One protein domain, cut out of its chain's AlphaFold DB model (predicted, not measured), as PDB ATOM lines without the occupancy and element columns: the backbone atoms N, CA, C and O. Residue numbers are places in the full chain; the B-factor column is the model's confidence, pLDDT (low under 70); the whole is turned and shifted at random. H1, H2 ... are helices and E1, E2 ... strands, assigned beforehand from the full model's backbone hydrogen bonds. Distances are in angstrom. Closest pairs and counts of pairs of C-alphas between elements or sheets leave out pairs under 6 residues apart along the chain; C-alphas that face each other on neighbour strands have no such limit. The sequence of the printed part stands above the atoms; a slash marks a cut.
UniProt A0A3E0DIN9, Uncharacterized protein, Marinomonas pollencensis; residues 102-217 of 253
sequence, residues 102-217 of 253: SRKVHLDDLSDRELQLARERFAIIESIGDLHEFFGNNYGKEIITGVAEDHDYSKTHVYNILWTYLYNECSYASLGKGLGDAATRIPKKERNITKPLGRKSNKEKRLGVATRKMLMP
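AT A GLANCE: This is residues 102 to 217 of the 253 residues of an uncharacterized protein of Marinomonas pollencensis (UniProt A0A3E0DIN9). Look first for a head of crossed helices, H1, H3, H4 and H5, with H2 near H3, and far from it a thin two-strand ladder of E1 and E2. Residues 177 to 193, with no named element, lead from head to ladder, and beyond the ladder residues 201 to 208, with H6, stick out as the tip. The printed part has 116 residues with six named helices and two named strands, in the order H1 H2 H3 H4 H5 E1 H6 E2; the sheet, E1 - E2, is antiparallel and the class mostly helix. The whole is extended, with a radius of gyration of the C-alphas of 21.5 A and spans of 64 by 34 by 24 A.

HOW THE PARTS SIT: Start at H1, residues 112 to 128, a hub together with H4, residues 155 to 167. They touch about perpendicular, at 78 degrees, closest at the C-alphas of Ile 125 and Leu 162, 6.6 A. H1 touches H3, residues 141 to 150, with residues 124 to 128 alone, closest at C-alphas 128 and 143, 6.3 A. H5, residues 173 to 176, touches H1, closest at C-alphas 176 and 118, 4.1 A. H2, residues 131 to 136, is close to H3 but not clearly touching: C-alphas 134 and 143 are closest, 7.6 A. Further on, E1, residues 194 to 196, and E2, residues 212 to 214, are antiparallel neighbours; N 195 and O 213 are within hydrogen-bond range, 2.9 A. H6, residues 202 to 206, is apart from H1 to H5. Every O i to N i+4 pair is within range in H1, H2, H3, H4 and H6; H5 is too short for one.

IN THESE COORDINATES: Find C-alpha 112 at (36.810, 131.471, 113.934); from there H1 runs 24.9 A. H3 spans 14.5 A and H4 17.9 A. E2 ends at C-alpha 214, (55.799, 105.496, 96.774).

THE WHOLE: The C-alphas of Gly 129 and Lys 203 are the two farthest apart, 64.2 A. The printed part has no cut, and H5 to E1 is its long link. The pLDDT is under 70 at residues 102 to 104 and 181 to 217.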
ATOM      1  N   SER A 102      58.732 128.421 107.580       50.38
ATOM      2  CA  SER A 102      58.027 127.772 106.467       50.38
ATOM      3  C   SER A 102      56.585 128.249 106.231       50.38
ATOM      4  O   SER A 102      55.988 127.853 105.237       50.38
ATOM      5  N   ARG A 103      56.037 129.138 107.068       57.06
ATOM      6  CA  ARG A 103      54.909 130.035 106.756       57.06
ATOM      7  C   ARG A 103      54.728 131.013 107.916       57.06
ATOM      8  O   ARG A 103      54.605 130.565 109.053       57.06
ATOM      9  N   LYS A 104      54.685 132.322 107.650       65.25
ATOM     10  CA  LYS A 104      54.068 133.256 108.603       65.25
ATOM     11  C   LYS A 104      52.565 132.988 108.554       65.25
ATOM     12  O   LYS A 104      52.003 132.911 107.466       65.25
ATOM     13  N   VAL A 105      51.958 132.725 109.706       71.06
ATOM     14  CA  VAL A 105      50.504 132.566 109.808       71.06
ATOM     15  C   VAL A 105      49.930 133.969 109.863       71.06
ATOM     16  O   VAL A 105      50.264 134.713 110.785       71.06
ATOM     17  N   HIS A 106      49.121 134.343 108.878       78.50
ATOM     18  CA  HIS A 106      48.414 135.614 108.916       78.50
ATOM     19  C   HIS A 106      47.127 135.463 109.728       78.50
ATOM     20  O   HIS A 106      46.562 134.372 109.816       78.50
ATOM     21  N   LEU A 107      46.673 136.556 110.344       81.00
ATOM     22  CA  LEU A 107      45.403 136.590 111.076       81.00
ATOM     23  C   LEU A 107      44.230 136.156 110.188       81.00
ATOM     24  O   LEU A 107      43.385 135.384 110.632       81.00
ATOM     25  N   ASP A 108      44.245 136.581 108.925       81.69
ATOM     26  CA  ASP A 108      43.207 136.280 107.934       81.69
ATOM     27  C   ASP A 108      43.154 134.790 107.544       81.69
ATOM     28  O   ASP A 108      42.150 134.318 107.016       81.69
ATOM     29  N   ASP A 109      44.213 134.024 107.840       82.19
ATOM     30  CA  ASP A 109      44.284 132.578 107.585       82.19
ATOM     31  C   ASP A 109      43.704 131.737 108.744       82.19
ATOM     32  O   ASP A 109      43.817 130.499 108.749       82.19
ATOM     33  N   LEU A 110      43.161 132.383 109.781       82.19
ATOM     34  CA  LEU A 110      42.572 131.712 110.936       82.19
ATOM     35  C   LEU A 110      41.069 131.514 110.748       82.19
ATOM     36  O   LEU A 110      40.327 132.441 110.446       82.19
ATOM     37  N   SER A 111      40.605 130.293 111.006       89.12
ATOM     38  CA  SER A 111      39.174 130.046 111.227       89.12
ATOM     39  C   SER A 111      38.700 130.683 112.539       89.12
ATOM     40  O   SER A 111      39.503 130.870 113.452       89.12
ATOM     41  N   ASP A 112      37.392 130.913 112.697       89.56
ATOM     42  CA  ASP A 112      36.810 131.471 113.934       89.56
ATOM     43  C   ASP A 112      37.240 130.702 115.189       89.56
ATOM     44  O   ASP A 112      37.565 131.282 116.224       89.56
ATOM     45  N   ARG A 113      37.315 129.371 115.075       89.00
ATOM     46  CA  ARG A 113      37.798 128.501 116.149       89.00
ATOM     47  C   ARG A 113      39.262 128.771 116.496       89.00
ATOM     48  O   ARG A 113      39.624 128.775 117.667       89.00
ATOM     49  N   GLU A 114      40.120 128.937 115.496       89.81
ATOM     50  CA  GLU A 114      41.542 129.212 115.716       89.81
ATOM     51  C   GLU A 114      41.764 130.635 116.231       89.81
ATOM     52  O   GLU A 114      42.644 130.845 117.061       89.81
ATOM     53  N   LEU A 115      40.943 131.594 115.798       90.19
ATOM     54  CA  LEU A 115      40.952 132.952 116.326       90.19
ATOM     55  C   LEU A 115      40.563 132.965 117.808       90.19
ATOM     56  O   LEU A 115      41.230 133.621 118.605       90.19
ATOM     57  N   GLN A 116      39.534 132.202 118.188       91.25
ATOM     58  CA  GLN A 116      39.130 132.041 119.585       91.25
ATOM     59  C   GLN A 116      40.245 131.403 120.428       91.25
ATOM     60  O   GLN A 116      40.588 131.924 121.486       91.25
ATOM     61  N   LEU A 117      40.890 130.344 119.924       91.25
ATOM     62  CA  LEU A 117      42.047 129.734 120.592       91.25
ATOM     63  C   LEU A 117      43.221 130.708 120.736       91.25
ATOM     64  O   LEU A 117      43.900 130.697 121.760       91.25
ATOM     65  N   ALA A 118      43.480 131.535 119.718       90.94
ATOM     66  CA  ALA A 118      44.516 132.558 119.784       90.94
ATOM     67  C   ALA A 118      44.215 133.574 120.896       90.94
ATOM     68  O   ALA A 118      45.122 133.888 121.660       90.94
ATOM     69  N   ARG A 119      42.952 134.010 121.037       92.25
ATOM     70  CA  ARG A 119      42.512 134.926 122.109       92.25
ATOM     71  C   ARG A 119      42.763 134.332 123.487       92.25
ATOM     72  O   ARG A 119      43.435 134.949 124.304       92.25
ATOM     73  N   GLU A 120      42.261 133.122 123.721       92.19
ATOM     74  CA  GLU A 120      42.392 132.422 125.007       92.19
ATOM     75  C   GLU A 120      43.860 132.248 125.404       92.19
ATOM     76  O   GLU A 120      44.264 132.544 126.524       92.19
ATOM     77  N   ARG A 121      44.695 131.820 124.454       94.12
ATOM     78  CA  ARG A 121      46.125 131.612 124.703       94.12
ATOM     79  C   ARG A 121      46.891 132.914 124.863       94.12
ATOM     80  O   ARG A 121      47.881 132.930 125.585       94.12
ATOM     81  N   PHE A 122      46.468 133.983 124.197       92.81
ATOM     82  CA  PHE A 122      47.089 135.288 124.364       92.81
ATOM     83  C   PHE A 122      46.791 135.879 125.744       92.81
ATOM     84  O   PHE A 122      47.714 136.381 126.370       92.81
ATOM     85  N   ALA A 123      45.582 135.695 126.281       91.19
ATOM     86  CA  ALA A 123      45.258 136.106 127.651       91.19
ATOM     87  C   ALA A 123      46.176 135.438 128.699       91.19
ATOM     88  O   ALA A 123      46.574 136.060 129.687       91.19
ATOM     89  N   ILE A 124      46.578 134.185 128.458       93.06
ATOM     90  CA  ILE A 124      47.585 133.491 129.279       93.06
ATOM     91  C   ILE A 124      48.952 134.180 129.166       93.06
ATOM     92  O   ILE A 124      49.622 134.352 130.178       93.06
ATOM     93  N   ILE A 125      49.372 134.583 127.959       91.75
ATOM     94  CA  ILE A 125      50.628 135.325 127.753       91.75
ATOM     95  C   ILE A 125      50.590 136.679 128.466       91.75
ATOM     96  O   ILE A 125      51.548 137.016 129.154       91.75
ATOM     97  N   GLU A 126      49.490 137.423 128.360       90.75
ATOM     98  CA  GLU A 126      49.321 138.707 129.051       90.75
ATOM     99  C   GLU A 126      49.419 138.551 130.573       90.75
ATOM    100  O   GLU A 126      50.039 139.375 131.241       90.75
ATOM    101  N   SER A 127      48.893 137.449 131.113       90.38
ATOM    102  CA  SER A 127      48.955 137.147 132.549       90.38
ATOM    103  C   SER A 127      50.377 136.847 133.050       90.38
ATOM    104  O   SER A 127      50.631 136.934 134.248       90.38
ATOM    105  N   ILE A 128      51.318 136.494 132.164       89.31
ATOM    106  CA  ILE A 128      52.730 136.279 132.529       89.31
ATOM    107  C   ILE A 128      53.445 137.617 132.784       89.31
ATOM    108  O   ILE A 128      54.408 137.652 133.549       89.31
ATOM    109  N   GLY A 129      52.968 138.712 132.185       84.56
ATOM    110  CA  GLY A 129      53.541 140.044 132.364       84.56
ATOM    111  C   GLY A 129      54.855 140.254 131.605       84.56
ATOM    112  O   GLY A 129      55.024 139.784 130.477       84.56
ATOM    113  N   ASP A 130      55.778 141.007 132.207       83.19
ATOM    114  CA  ASP A 130      57.035 141.394 131.564       83.19
ATOM    115  C   ASP A 130      57.980 140.193 131.390       83.19
ATOM    116  O   ASP A 130      58.397 139.529 132.344       83.19
ATOM    117  N   LEU A 131      58.362 139.932 130.137       80.50
ATOM    118  CA  LEU A 131      59.304 138.875 129.788       80.50
ATOM    119  C   LEU A 131      60.698 139.103 130.389       80.50
ATOM    120  O   LEU A 131      61.377 138.124 130.702       80.50
ATOM    121  N   HIS A 132      61.128 140.357 130.560       77.88
ATOM    122  CA  HIS A 132      62.407 140.685 131.196       77.88
ATOM    123  C   HIS A 132      62.431 140.200 132.647       77.88
ATOM    124  O   HIS A 132      63.319 139.437 133.045       77.88
ATOM    125  N   GLU A 133      61.389 140.537 133.408       81.00
ATOM    126  CA  GLU A 133      61.214 140.079 134.784       81.00
ATOM    127  C   GLU A 133      61.073 138.552 134.851       81.00
ATOM    128  O   GLU A 133      61.735 137.887 135.658       81.00
ATOM    129  N   PHE A 134      60.287 137.969 133.943       87.50
ATOM    130  CA  PHE A 134      60.102 136.524 133.834       87.50
ATOM    131  C   PHE A 134      61.435 135.780 133.664       87.50
ATOM    132  O   PHE A 134      61.741 134.848 134.421       87.50
ATOM    133  N   PHE A 135      62.253 136.179 132.685       84.44
ATOM    134  CA  PHE A 135      63.557 135.560 132.454       84.44
ATOM    135  C   PHE A 135      64.519 135.824 133.607       84.44
ATOM    136  O   PHE A 135      65.337 134.961 133.948       84.44
ATOM    137  N   GLY A 136      64.387 136.987 134.240       77.75
ATOM    138  CA  GLY A 136      65.182 137.384 135.380       77.75
ATOM    139  C   GLY A 136      64.945 136.561 136.646       77.75
ATOM    140  O   GLY A 136      65.897 136.332 137.395       77.75
ATOM    141  N   ASN A 137      63.720 136.070 136.842       82.69
ATOM    142  CA  ASN A 137      63.268 135.357 138.039       82.69
ATOM    143  C   ASN A 137      63.199 133.833 137.827       82.69
ATOM    144  O   ASN A 137      62.184 133.187 138.087       82.69
ATOM    145  N   ASN A 138      64.293 133.230 137.341       81.50
ATOM    146  CA  ASN A 138      64.395 131.783 137.084       81.50
ATOM    147  C   ASN A 138      63.288 131.235 136.160       81.50
ATOM    148  O   ASN A 138      62.744 130.158 136.417       81.50
ATOM    149  N   TYR A 139      62.987 131.948 135.069       85.94
ATOM    150  CA  TYR A 139      61.885 131.622 134.151       85.94
ATOM    151  C   TYR A 139      60.514 131.658 134.842       85.94
ATOM    152  O   TYR A 139      59.689 130.766 134.637       85.94
ATOM    153  N   GLY A 140      60.309 132.659 135.704       81.75
ATOM    154  CA  GLY A 140      59.032 132.984 136.333       81.75
ATOM    155  C   GLY A 140      58.337 131.799 136.997       81.75
ATOM    156  O   GLY A 140      57.137 131.628 136.820       81.75
ATOM    157  N   LYS A 141      59.062 130.948 137.735       85.75
ATOM    158  CA  LYS A 141      58.500 129.715 138.326       85.75
ATOM    159  C   LYS A 141      57.212 129.970 139.127       85.75
ATOM    160  O   LYS A 141      56.274 129.175 139.040       85.75
ATOM    161  N   GLU A 142      57.184 131.044 139.908       87.62
ATOM    162  CA  GLU A 142      56.028 131.443 140.721       87.62
ATOM    163  C   GLU A 142      54.930 132.078 139.862       87.62
ATOM    164  O   GLU A 142      53.782 131.661 139.968       87.62
ATOM    165  N   ILE A 143      55.298 132.946 138.912       90.50
ATOM    166  CA  ILE A 143      54.383 133.544 137.923       90.50
ATOM    167  C   ILE A 143      53.621 132.451 137.160       90.50
ATOM    168  O   ILE A 143      52.398 132.439 137.127       90.50
ATOM    169  N   ILE A 144      54.329 131.456 136.620       93.06
ATOM    170  CA  ILE A 144      53.724 130.331 135.891       93.06
ATOM    171  C   ILE A 144      52.844 129.476 136.799       93.06
ATOM    172  O   ILE A 144      51.915 128.838 136.316       93.06
ATOM    173  N   THR A 145      53.148 129.415 138.095       92.50
ATOM    174  CA  THR A 145      52.304 128.689 139.045       92.50
ATOM    175  C   THR A 145      50.976 129.412 139.236       92.50
ATOM    176  O   THR A 145      49.951 128.766 139.058       92.50
ATOM    177  N   GLY A 146      50.999 130.728 139.469       92.62
ATOM    178  CA  GLY A 146      49.783 131.540 139.574       92.62
ATOM    179  C   GLY A 146      48.949 131.507 138.293       92.62
ATOM    180  O   GLY A 146      47.795 131.108 138.323       92.62
ATOM    181  N   VAL A 147      49.564 131.768 137.134       93.25
ATOM    182  CA  VAL A 147      48.857 131.751 135.836       93.25
ATOM    183  C   VAL A 147      48.247 130.379 135.523       93.25
ATOM    184  O   VAL A 147      47.170 130.290 134.939       93.25
ATOM    185  N   ALA A 148      48.927 129.289 135.886       94.12
ATOM    186  CA  ALA A 148      48.394 127.940 135.709       94.12
ATOM    187  C   ALA A 148      47.142 127.695 136.568       94.12
ATOM    188  O   ALA A 148      46.205 127.056 136.097       94.12
ATOM    189  N   GLU A 149      47.128 128.206 137.799       94.38
ATOM    190  CA  GLU A 149      45.997 128.099 138.723       94.38
ATOM    191  C   GLU A 149      44.826 128.993 138.282       94.38
ATOM    192  O   GLU A 149      43.696 128.514 138.217       94.38
ATOM    193  N   ASP A 150      45.100 130.235 137.878       94.12
ATOM    194  CA  ASP A 150      44.084 131.211 137.454       94.12
ATOM    195  C   ASP A 150      43.325 130.784 136.190       94.12
ATOM    196  O   ASP A 150      42.142 131.089 136.031       94.12
ATOM    197  N   HIS A 151      43.999 130.069 135.282       91.44
ATOM    198  CA  HIS A 151      43.435 129.634 133.997       91.44
ATOM    199  C   HIS A 151      43.084 128.136 133.948       91.44
ATOM    200  O   HIS A 151      42.757 127.632 132.876       91.44
ATOM    201  N   ASP A 152      43.163 127.416 135.072       92.62
ATOM    202  CA  ASP A 152      42.905 125.965 135.176       92.62
ATOM    203  C   ASP A 152      43.694 125.117 134.151       92.62
ATOM    204  O   ASP A 152      43.189 124.216 133.474       92.62
ATOM    205  N   TYR A 153      44.990 125.413 134.015       93.50
ATOM    206  CA  TYR A 153      45.899 124.692 133.127       93.50
ATOM    207  C   TYR A 153      47.086 124.093 133.877       93.50
ATOM    208  O   TYR A 153      47.532 124.556 134.917       93.50
ATOM    209  N   SER A 154      47.703 123.062 133.294       92.56
ATOM    210  CA  SER A 154      48.998 122.592 133.799       92.56
ATOM    211  C   SER A 154      50.112 123.605 133.493       92.56
ATOM    212  O   SER A 154      50.163 124.168 132.399       92.56
ATOM    213  N   LYS A 155      51.099 123.738 134.389       91.88
ATOM    214  CA  LYS A 155      52.306 124.567 134.161       91.88
ATOM    215  C   LYS A 155      52.997 124.234 132.836       91.88
ATOM    216  O   LYS A 155      53.432 125.116 132.103       91.88
ATOM    217  N   THR A 156      53.061 122.946 132.494       90.56
ATOM    218  CA  THR A 156      53.614 122.467 131.220       90.56
ATOM    219  C   THR A 156      52.857 123.030 130.016       90.56
ATOM    220  O   THR A 156      53.474 123.335 128.997       90.56
ATOM    221  N   HIS A 157      51.534 123.177 130.114       90.88
ATOM    222  CA  HIS A 157      50.722 123.781 129.063       90.88
ATOM    223  C   HIS A 157      51.056 125.266 128.886       90.88
ATOM    224  O   HIS A 157      51.359 125.673 127.765       90.88
ATOM    225  N   VAL A 158      51.115 126.028 129.982       92.31
ATOM    226  CA  VAL A 158      51.491 127.454 129.973       92.31
ATOM    227  C   VAL A 158      52.878 127.647 129.352       92.31
ATOM    228  O   VAL A 158      53.046 128.441 128.428       92.31
ATOM    229  N   TYR A 159      53.862 126.832 129.752       91.62
ATOM    230  CA  TYR A 159      55.187 126.842 129.128       91.62
ATOM    231  C   TYR A 159      55.138 126.538 127.627       91.62
ATOM    232  O   TYR A 159      55.811 127.206 126.850       91.62
ATOM    233  N   ASN A 160      54.354 125.549 127.187       89.88
ATOM    234  CA  ASN A 160      54.236 125.237 125.760       89.88
ATOM    235  C   ASN A 160      53.636 126.401 124.958       89.88
ATOM    236  O   ASN A 160      54.060 126.611 123.820       89.88
ATOM    237  N   ILE A 161      52.681 127.144 125.527       90.94
ATOM    238  CA  ILE A 161      52.126 128.360 124.916       90.94
ATOM    239  C   ILE A 161      53.222 129.422 124.808       90.94
ATOM    240  O   ILE A 161      53.507 129.871 123.698       90.94
ATOM    241  N   LEU A 162      53.909 129.738 125.911       90.94
ATOM    242  CA  LEU A 162      54.979 130.740 125.937       90.94
ATOM    243  C   LEU A 162      56.113 130.410 124.961       90.94
ATOM    244  O   LEU A 162      56.530 131.257 124.175       90.94
ATOM    245  N   TRP A 163      56.593 129.165 124.950       89.19
ATOM    246  CA  TRP A 163      57.650 128.764 124.023       89.19
ATOM    247  C   TRP A 163      57.186 128.808 122.577       89.19
ATOM    248  O   TRP A 163      57.965 129.202 121.722       89.19
ATOM    249  N   THR A 164      55.929 128.459 122.294       85.94
ATOM    250  CA  THR A 164      55.374 128.587 120.940       85.94
ATOM    251  C   THR A 164      55.273 130.056 120.527       85.94
ATOM    252  O   THR A 164      55.604 130.378 119.391       85.94
ATOM    253  N   TYR A 165      54.877 130.946 121.437       86.69
ATOM    254  CA  TYR A 165      54.788 132.382 121.188       86.69
ATOM    255  C   TYR A 165      56.157 132.991 120.859       86.69
ATOM    256  O   TYR A 165      56.337 133.585 119.796       86.69
ATOM    257  N   LEU A 166      57.155 132.749 121.714       84.81
ATOM    258  CA  LEU A 166      58.528 133.224 121.518       84.81
ATOM    259  C   LEU A 166      59.178 132.606 120.279       84.81
ATOM    260  O   LEU A 166      59.833 133.296 119.495       84.81
ATOM    261  N   TYR A 167      58.953 131.307 120.062       80.12
ATOM    262  CA  TYR A 167      59.399 130.625 118.854       80.12
ATOM    263  C   TYR A 167      58.814 131.265 117.601       80.12
ATOM    264  O   TYR A 167      59.466 131.206 116.571       80.12
ATOM    265  N   ASN A 168      57.621 131.865 117.658       78.44
ATOM    266  CA  ASN A 168      56.933 132.468 116.520       78.44
ATOM    267  C   ASN A 168      57.038 134.001 116.469       78.44
ATOM    268  O   ASN A 168      56.120 134.648 115.973       78.44
ATOM    269  N   GLU A 169      58.154 134.591 116.922       77.44
ATOM    270  CA  GLU A 169      58.366 136.057 116.880       77.44
ATOM    271  C   GLU A 169      57.265 136.839 117.618       77.44
ATOM    272  O   GLU A 169      56.879 137.921 117.187       77.44
ATOM    273  N   CYS A 170      56.705 136.280 118.694       83.00
ATOM    274  CA  CYS A 170      55.612 136.913 119.435       83.00
ATOM    275  C   CYS A 170      54.357 137.172 118.567       83.00
ATOM    276  O   CYS A 170      53.554 138.065 118.837       83.00
ATOM    277  N   SER A 171      54.154 136.367 117.518       83.62
ATOM    278  CA  SER A 171      52.991 136.486 116.640       83.62
ATOM    279  C   SER A 171      51.728 135.962 117.318       83.62
ATOM    280  O   SER A 171      51.609 134.766 117.599       83.62
ATOM    281  N   TYR A 172      50.738 136.836 117.487       86.00
ATOM    282  CA  TYR A 172      49.412 136.469 117.982       86.00
ATOM    283  C   TYR A 172      48.753 135.377 117.120       86.00
ATOM    284  O   TYR A 172      48.261 134.378 117.641       86.00
ATOM    285  N   ALA A 173      48.803 135.505 115.789       84.31
ATOM    286  CA  ALA A 173      48.152 134.560 114.879       84.31
ATOM    287  C   ALA A 173      48.695 133.126 115.021       84.31
ATOM    288  O   ALA A 173      47.967 132.145 114.845       84.31
ATOM    289  N   SER A 174      49.970 132.990 115.396       83.88
ATOM    290  CA  SER A 174      50.594 131.686 115.631       83.88
ATOM    291  C   SER A 174      49.970 130.919 116.803       83.88
ATOM    292  O   SER A 174      49.929 129.687 116.776       83.88
ATOM    293  N   LEU A 175      49.409 131.629 117.790       88.69
ATOM    294  CA  LEU A 175      48.755 131.026 118.949       88.69
ATOM    295  C   LEU A 175      47.460 130.305 118.580       88.69
ATOM    296  O   LEU A 175      47.052 129.412 119.315       88.69
ATOM    297  N   GLY A 176      46.844 130.613 117.437       85.00
ATOM    298  CA  GLY A 176      45.666 129.892 116.950       85.00
ATOM    299  C   GLY A 176      45.973 128.485 116.426       85.00
ATOM    300  O   GLY A 176      45.061 127.678 116.253       85.00
ATOM    301  N   LYS A 177      47.250 128.159 116.176       83.75
ATOM    302  CA  LYS A 177      47.683 126.885 115.579       83.75
ATOM    303  C   LYS A 177      48.210 125.897 116.640       83.75
ATOM    304  O   LYS A 177      47.929 126.015 117.832       83.75
ATOM    305  N   GLY A 178      48.881 124.822 116.218       78.38
ATOM    306  CA  GLY A 178      49.368 123.769 117.120       78.38
ATOM    307  C   GLY A 178      50.440 124.254 118.108       78.38
ATOM    308  O   GLY A 178      51.245 125.111 117.768       78.38
ATOM    309  N   LEU A 179      50.481 123.666 119.310       81.00
ATOM    310  CA  LEU A 179      51.470 123.969 120.357       81.00
ATOM    311  C   LEU A 179      52.588 122.916 120.421       81.00
ATOM    312  O   LEU A 179      52.377 121.745 120.087       81.00
ATOM    313  N   GLY A 180      53.766 123.307 120.913       73.00
ATOM    314  CA  GLY A 180      54.871 122.382 121.188       73.00
ATOM    315  C   GLY A 180      55.307 121.604 119.942       73.00
ATOM    316  O   GLY A 180      55.685 122.198 118.939       73.00
ATOM    317  N   ASP A 181      55.230 120.269 119.974       66.94
ATOM    318  CA  ASP A 181      55.618 119.420 118.830       66.94
ATOM    319  C   ASP A 181      54.778 119.705 117.576       66.94
ATOM    320  O   ASP A 181      55.243 119.540 116.445       66.94
ATOM    321  N   ALA A 182      53.531 120.140 117.772       66.06
ATOM    322  CA  ALA A 182      52.632 120.498 116.687       66.06
ATOM    323  C   ALA A 182      52.937 121.884 116.097       66.06
ATOM    324  O   ALA A 182      52.571 122.113 114.947       66.06
ATOM    325  N   ALA A 183      53.635 122.766 116.825       63.16
ATOM    326  CA  ALA A 183      54.024 124.093 116.335       63.16
ATOM    327  C   ALA A 183      55.069 124.005 115.211       63.16
ATOM    328  O   ALA A 183      55.044 124.778 114.261       63.16
ATOM    329  N   THR A 184      55.961 123.014 115.286       60.91
ATOM    330  CA  THR A 184      57.012 122.764 114.283       60.91
ATOM    331  C   THR A 184      56.600 121.742 113.222       60.91
ATOM    332  O   THR A 184      57.397 121.363 112.361       60.91
ATOM    333  N   ARG A 185      55.371 121.214 113.293       60.53
ATOM    334  CA  ARG A 185      54.935 120.111 112.437       60.53
ATOM    335  C   ARG A 185      54.563 120.621 111.049       60.53
ATOM    336  O   ARG A 185      53.481 121.156 110.841       60.53
ATOM    337  N   ILE A 186      55.418 120.330 110.071       54.84
ATOM    338  CA  ILE A 186      55.083 120.494 108.653       54.84
ATOM    339  C   ILE A 186      53.921 119.531 108.306       54.84
ATOM    340  O   ILE A 186      53.994 118.337 108.645       54.84
ATOM    341  N   PRO A 187      52.824 120.009 107.685       47.94
ATOM    342  CA  PRO A 187      51.691 119.172 107.296       47.94
ATOM    343  C   PRO A 187      52.116 117.988 106.418       47.94
ATOM    344  O   PRO A 187      52.984 118.102 105.559       47.94
ATOM    345  N   LYS A 188      51.459 116.833 106.583       47.88
ATOM    346  CA  LYS A 188      51.787 115.576 105.874       47.88
ATOM    347  C   LYS A 188      51.673 115.642 104.338       47.88
ATOM    348  O   LYS A 188      52.080 114.677 103.704       47.88
ATOM    349  N   LYS A 189      51.140 116.724 103.751       46.72
ATOM    350  CA  LYS A 189      50.960 116.873 102.294       46.72
ATOM    351  C   LYS A 189      52.273 116.794 101.496       46.72
ATOM    352  O   LYS A 189      52.215 116.496 100.315       46.72
ATOM    353  N   GLU A 190      53.427 116.973 102.138       44.66
ATOM    354  CA  GLU A 190      54.755 116.873 101.502       44.66
ATOM    355  C   GLU A 190      55.528 115.591 101.857       44.66
ATOM    356  O   GLU A 190      56.671 115.408 101.441       44.66
ATOM    357  N   ARG A 191      54.947 114.673 102.642       42.09
ATOM    358  CA  ARG A 191      55.595 113.377 102.879       42.09
ATOM    359  C   ARG A 191      55.240 112.447 101.733       42.09
ATOM    360  O   ARG A 191      54.076 112.085 101.606       42.09
ATOM    361  N   ASN A 192      56.241 111.985 100.983       49.22
ATOM    362  CA  ASN A 192      56.099 110.809 100.127       49.22
ATOM    363  C   ASN A 192      55.549 109.662 100.986       49.22
ATOM    364  O   ASN A 192      56.251 109.107 101.837       49.22
ATOM    365  N   ILE A 193      54.259 109.357 100.834       49.88
ATOM    366  CA  ILE A 193      53.611 108.286 101.580       49.88
ATOM    367  C   ILE A 193      54.098 106.990 100.945       49.88
ATOM    368  O   ILE A 193      53.775 106.674  99.805       49.88
ATOM    369  N   THR A 194      54.936 106.258 101.670       54.50
ATOM    370  CA  THR A 194      55.514 105.011 101.174       54.50
ATOM    371  C   THR A 194      54.878 103.809 101.865       54.50
ATOM    372  O   THR A 194      54.881 103.757 103.098       54.50
ATOM    373  N   LYS A 195      54.398 102.817 101.109       54.88
ATOM    374  CA  LYS A 195      53.908 101.533 101.641       54.88
ATOM    375  C   LYS A 195      55.050 100.507 101.683       54.88
ATOM    376  O   LYS A 195      55.818 100.426 100.720       54.88
ATOM    377  N   PRO A 196      55.203  99.720 102.764       57.09
ATOM    378  CA  PRO A 196      56.191  98.645 102.806       57.09
ATOM    379  C   PRO A 196      55.882  97.571 101.748       57.09
ATOM    380  O   PRO A 196      54.763  97.065 101.678       57.09
ATOM    381  N   LEU A 197      56.880  97.215 100.936       58.34
ATOM    382  CA  LEU A 197      56.796  96.154  99.923       58.34
ATOM    383  C   LEU A 197      57.155  94.796 100.553       58.34
ATOM    384  O   LEU A 197      58.217  94.248 100.274       58.34
ATOM    385  N   GLY A 198      56.300  94.286 101.448       60.97
ATOM    386  CA  GLY A 198      56.412  92.933 102.021       60.97
ATOM    387  C   GLY A 198      57.744  92.581 102.718       60.97
ATOM    388  O   GLY A 198      58.624  93.419 102.927       60.97
ATOM    389  N   ARG A 199      57.895  91.310 103.123       55.44
ATOM    390  CA  ARG A 199      59.145  90.785 103.704       55.44
ATOM    391  C   ARG A 199      60.057  90.296 102.581       55.44
ATOM    392  O   ARG A 199      59.776  89.282 101.956       55.44
ATOM    393  N   LYS A 200      61.163  91.003 102.358       61.78
ATOM    394  CA  LYS A 200      62.134  90.663 101.308       61.78
ATOM    395  C   LYS A 200      62.991  89.450 101.640       61.78
ATOM    396  O   LYS A 200      63.376  89.251 102.799       61.78
ATOM    397  N   SER A 201      63.376  88.722 100.598       62.16
ATOM    398  CA  SER A 201      64.398  87.681 100.661       62.16
ATOM    399  C   SER A 201      65.792  88.283 100.909       62.16
ATOM    400  O   SER A 201      66.063  89.452 100.620       62.16
ATOM    401  N   ASN A 202      66.723  87.481 101.432       62.09
ATOM    402  CA  ASN A 202      68.096  87.935 101.690       62.09
ATOM    403  C   ASN A 202      68.846  88.344 100.408       62.09
ATOM    404  O   ASN A 202      69.739  89.189 100.467       62.09
ATOM    405  N   LYS A 203      68.458  87.795  99.249       60.09
ATOM    406  CA  LYS A 203      69.023  88.147  97.938       60.09
ATOM    407  C   LYS A 203      68.658  89.579  97.532       60.09
ATOM    408  O   LYS A 203      69.526  90.339  97.121       60.09
ATOM    409  N   GLU A 204      67.406  89.982  97.733       57.56
ATOM    410  CA  GLU A 204      66.919  91.326  97.379       57.56
ATOM    411  C   GLU A 204      67.466  92.421  98.300       57.56
ATOM    412  O   GLU A 204      67.648  93.557  97.865       57.56
ATOM    413  N   LYS A 205      67.769  92.084  99.562       57.84
ATOM    414  CA  LYS A 205      68.456  92.998 100.489       57.84
ATOM    415  C   LYS A 205      69.889  93.293 100.045       57.84
ATOM    416  O   LYS A 205      70.325  94.431 100.146       57.84
ATOM    417  N   ARG A 206      70.603  92.283  99.530       61.03
ATOM    418  CA  ARG A 206      71.981  92.431  99.025       61.03
ATOM    419  C   ARG A 206      72.060  93.229  97.720       61.03
ATOM    420  O   ARG A 206      73.058  93.892  97.491       61.03
ATOM    421  N   LEU A 207      71.010  93.189  96.900       60.22
ATOM    422  CA  LEU A 207      70.919  93.914  95.626       60.22
ATOM    423  C   LEU A 207      70.388  95.355  95.767       60.22
ATOM    424  O   LEU A 207      70.157  96.015  94.760       60.22
ATOM    425  N   GLY A 208      70.156  95.844  96.991       57.22
ATOM    426  CA  GLY A 208      69.737  97.231  97.233       57.22
ATOM    427  C   GLY A 208      68.332  97.583  96.729       57.22
ATOM    428  O   GLY A 208      68.010  98.758  96.572       57.22
ATOM    429  N   VAL A 209      67.471  96.592  96.473       59.84
ATOM    430  CA  VAL A 209      66.132  96.824  95.908       59.84
ATOM    431  C   VAL A 209      65.288  97.652  96.889       59.84
ATOM    432  O   VAL A 209      65.173  97.299  98.068       59.84
ATOM    433  N   ALA A 210      64.621  98.705  96.402       56.09
ATOM    434  CA  ALA A 210      63.841  99.655  97.206       56.09
ATOM    435  C   ALA A 210      62.788  98.974  98.101       56.09
ATOM    436  O   ALA A 210      61.959  98.194  97.636       56.09
ATOM    437  N   THR A 211      62.834  99.221  99.412       54.44
ATOM    438  CA  THR A 211      62.024  98.525 100.437       54.44
ATOM    439  C   THR A 211      60.609  99.067 100.604       54.44
ATOM    440  O   THR A 211      59.792  98.462 101.304       54.44
ATOM    441  N   ARG A 212      60.296 100.194  99.963       54.88
ATOM    442  CA  ARG A 212      58.985 100.827 100.044       54.88
ATOM    443  C   ARG A 212      58.577 101.376  98.678       54.88
ATOM    444  O   ARG A 212      59.411 101.940  97.978       54.88
ATOM    445  N   LYS A 213      57.303 101.210  98.324       61.78
ATOM    446  CA  LYS A 213      56.697 101.803  97.124       61.78
ATOM    447  C   LYS A 213      56.176 103.188  97.489       61.78
ATOM    448  O   LYS A 213      55.480 103.306  98.497       61.78
ATOM    449  N   MET A 214      56.506 104.213  96.705       55.94
ATOM    450  CA  MET A 214      55.799 105.496  96.774       55.94
ATOM    451  C   MET A 214      54.371 105.281  96.279       55.94
ATOM    452  O   MET A 214      54.189 104.736  95.193       55.94
ATOM    453  N   LEU A 215      53.388 105.634  97.101       52.16
ATOM    454  CA  LEU A 215      51.989 105.517  96.715       52.16
ATOM    455  C   LEU A 215      51.657 106.626  95.721       52.16
ATOM    456  O   LEU A 215      51.816 107.806  96.037       52.16
ATOM    457  N   MET A 216      51.224 106.220  94.536       58.41
ATOM    458  CA  MET A 216      50.727 107.119  93.499       58.41
ATOM    459  C   MET A 216      49.230 107.385  93.737       58.41
ATOM    460  O   MET A 216      48.602 106.624  94.479       58.41
ATOM    461  N   PRO A 217      48.633 108.444  93.162       52.91
ATOM    462  CA  PRO A 217      47.202 108.733  93.302       52.91
ATOM    463  C   PRO A 217      46.294 107.516  93.039       52.91
ATOM    464  O   PRO A 217      45.358 107.283  93.800       52.91
TER     465      PRO A 217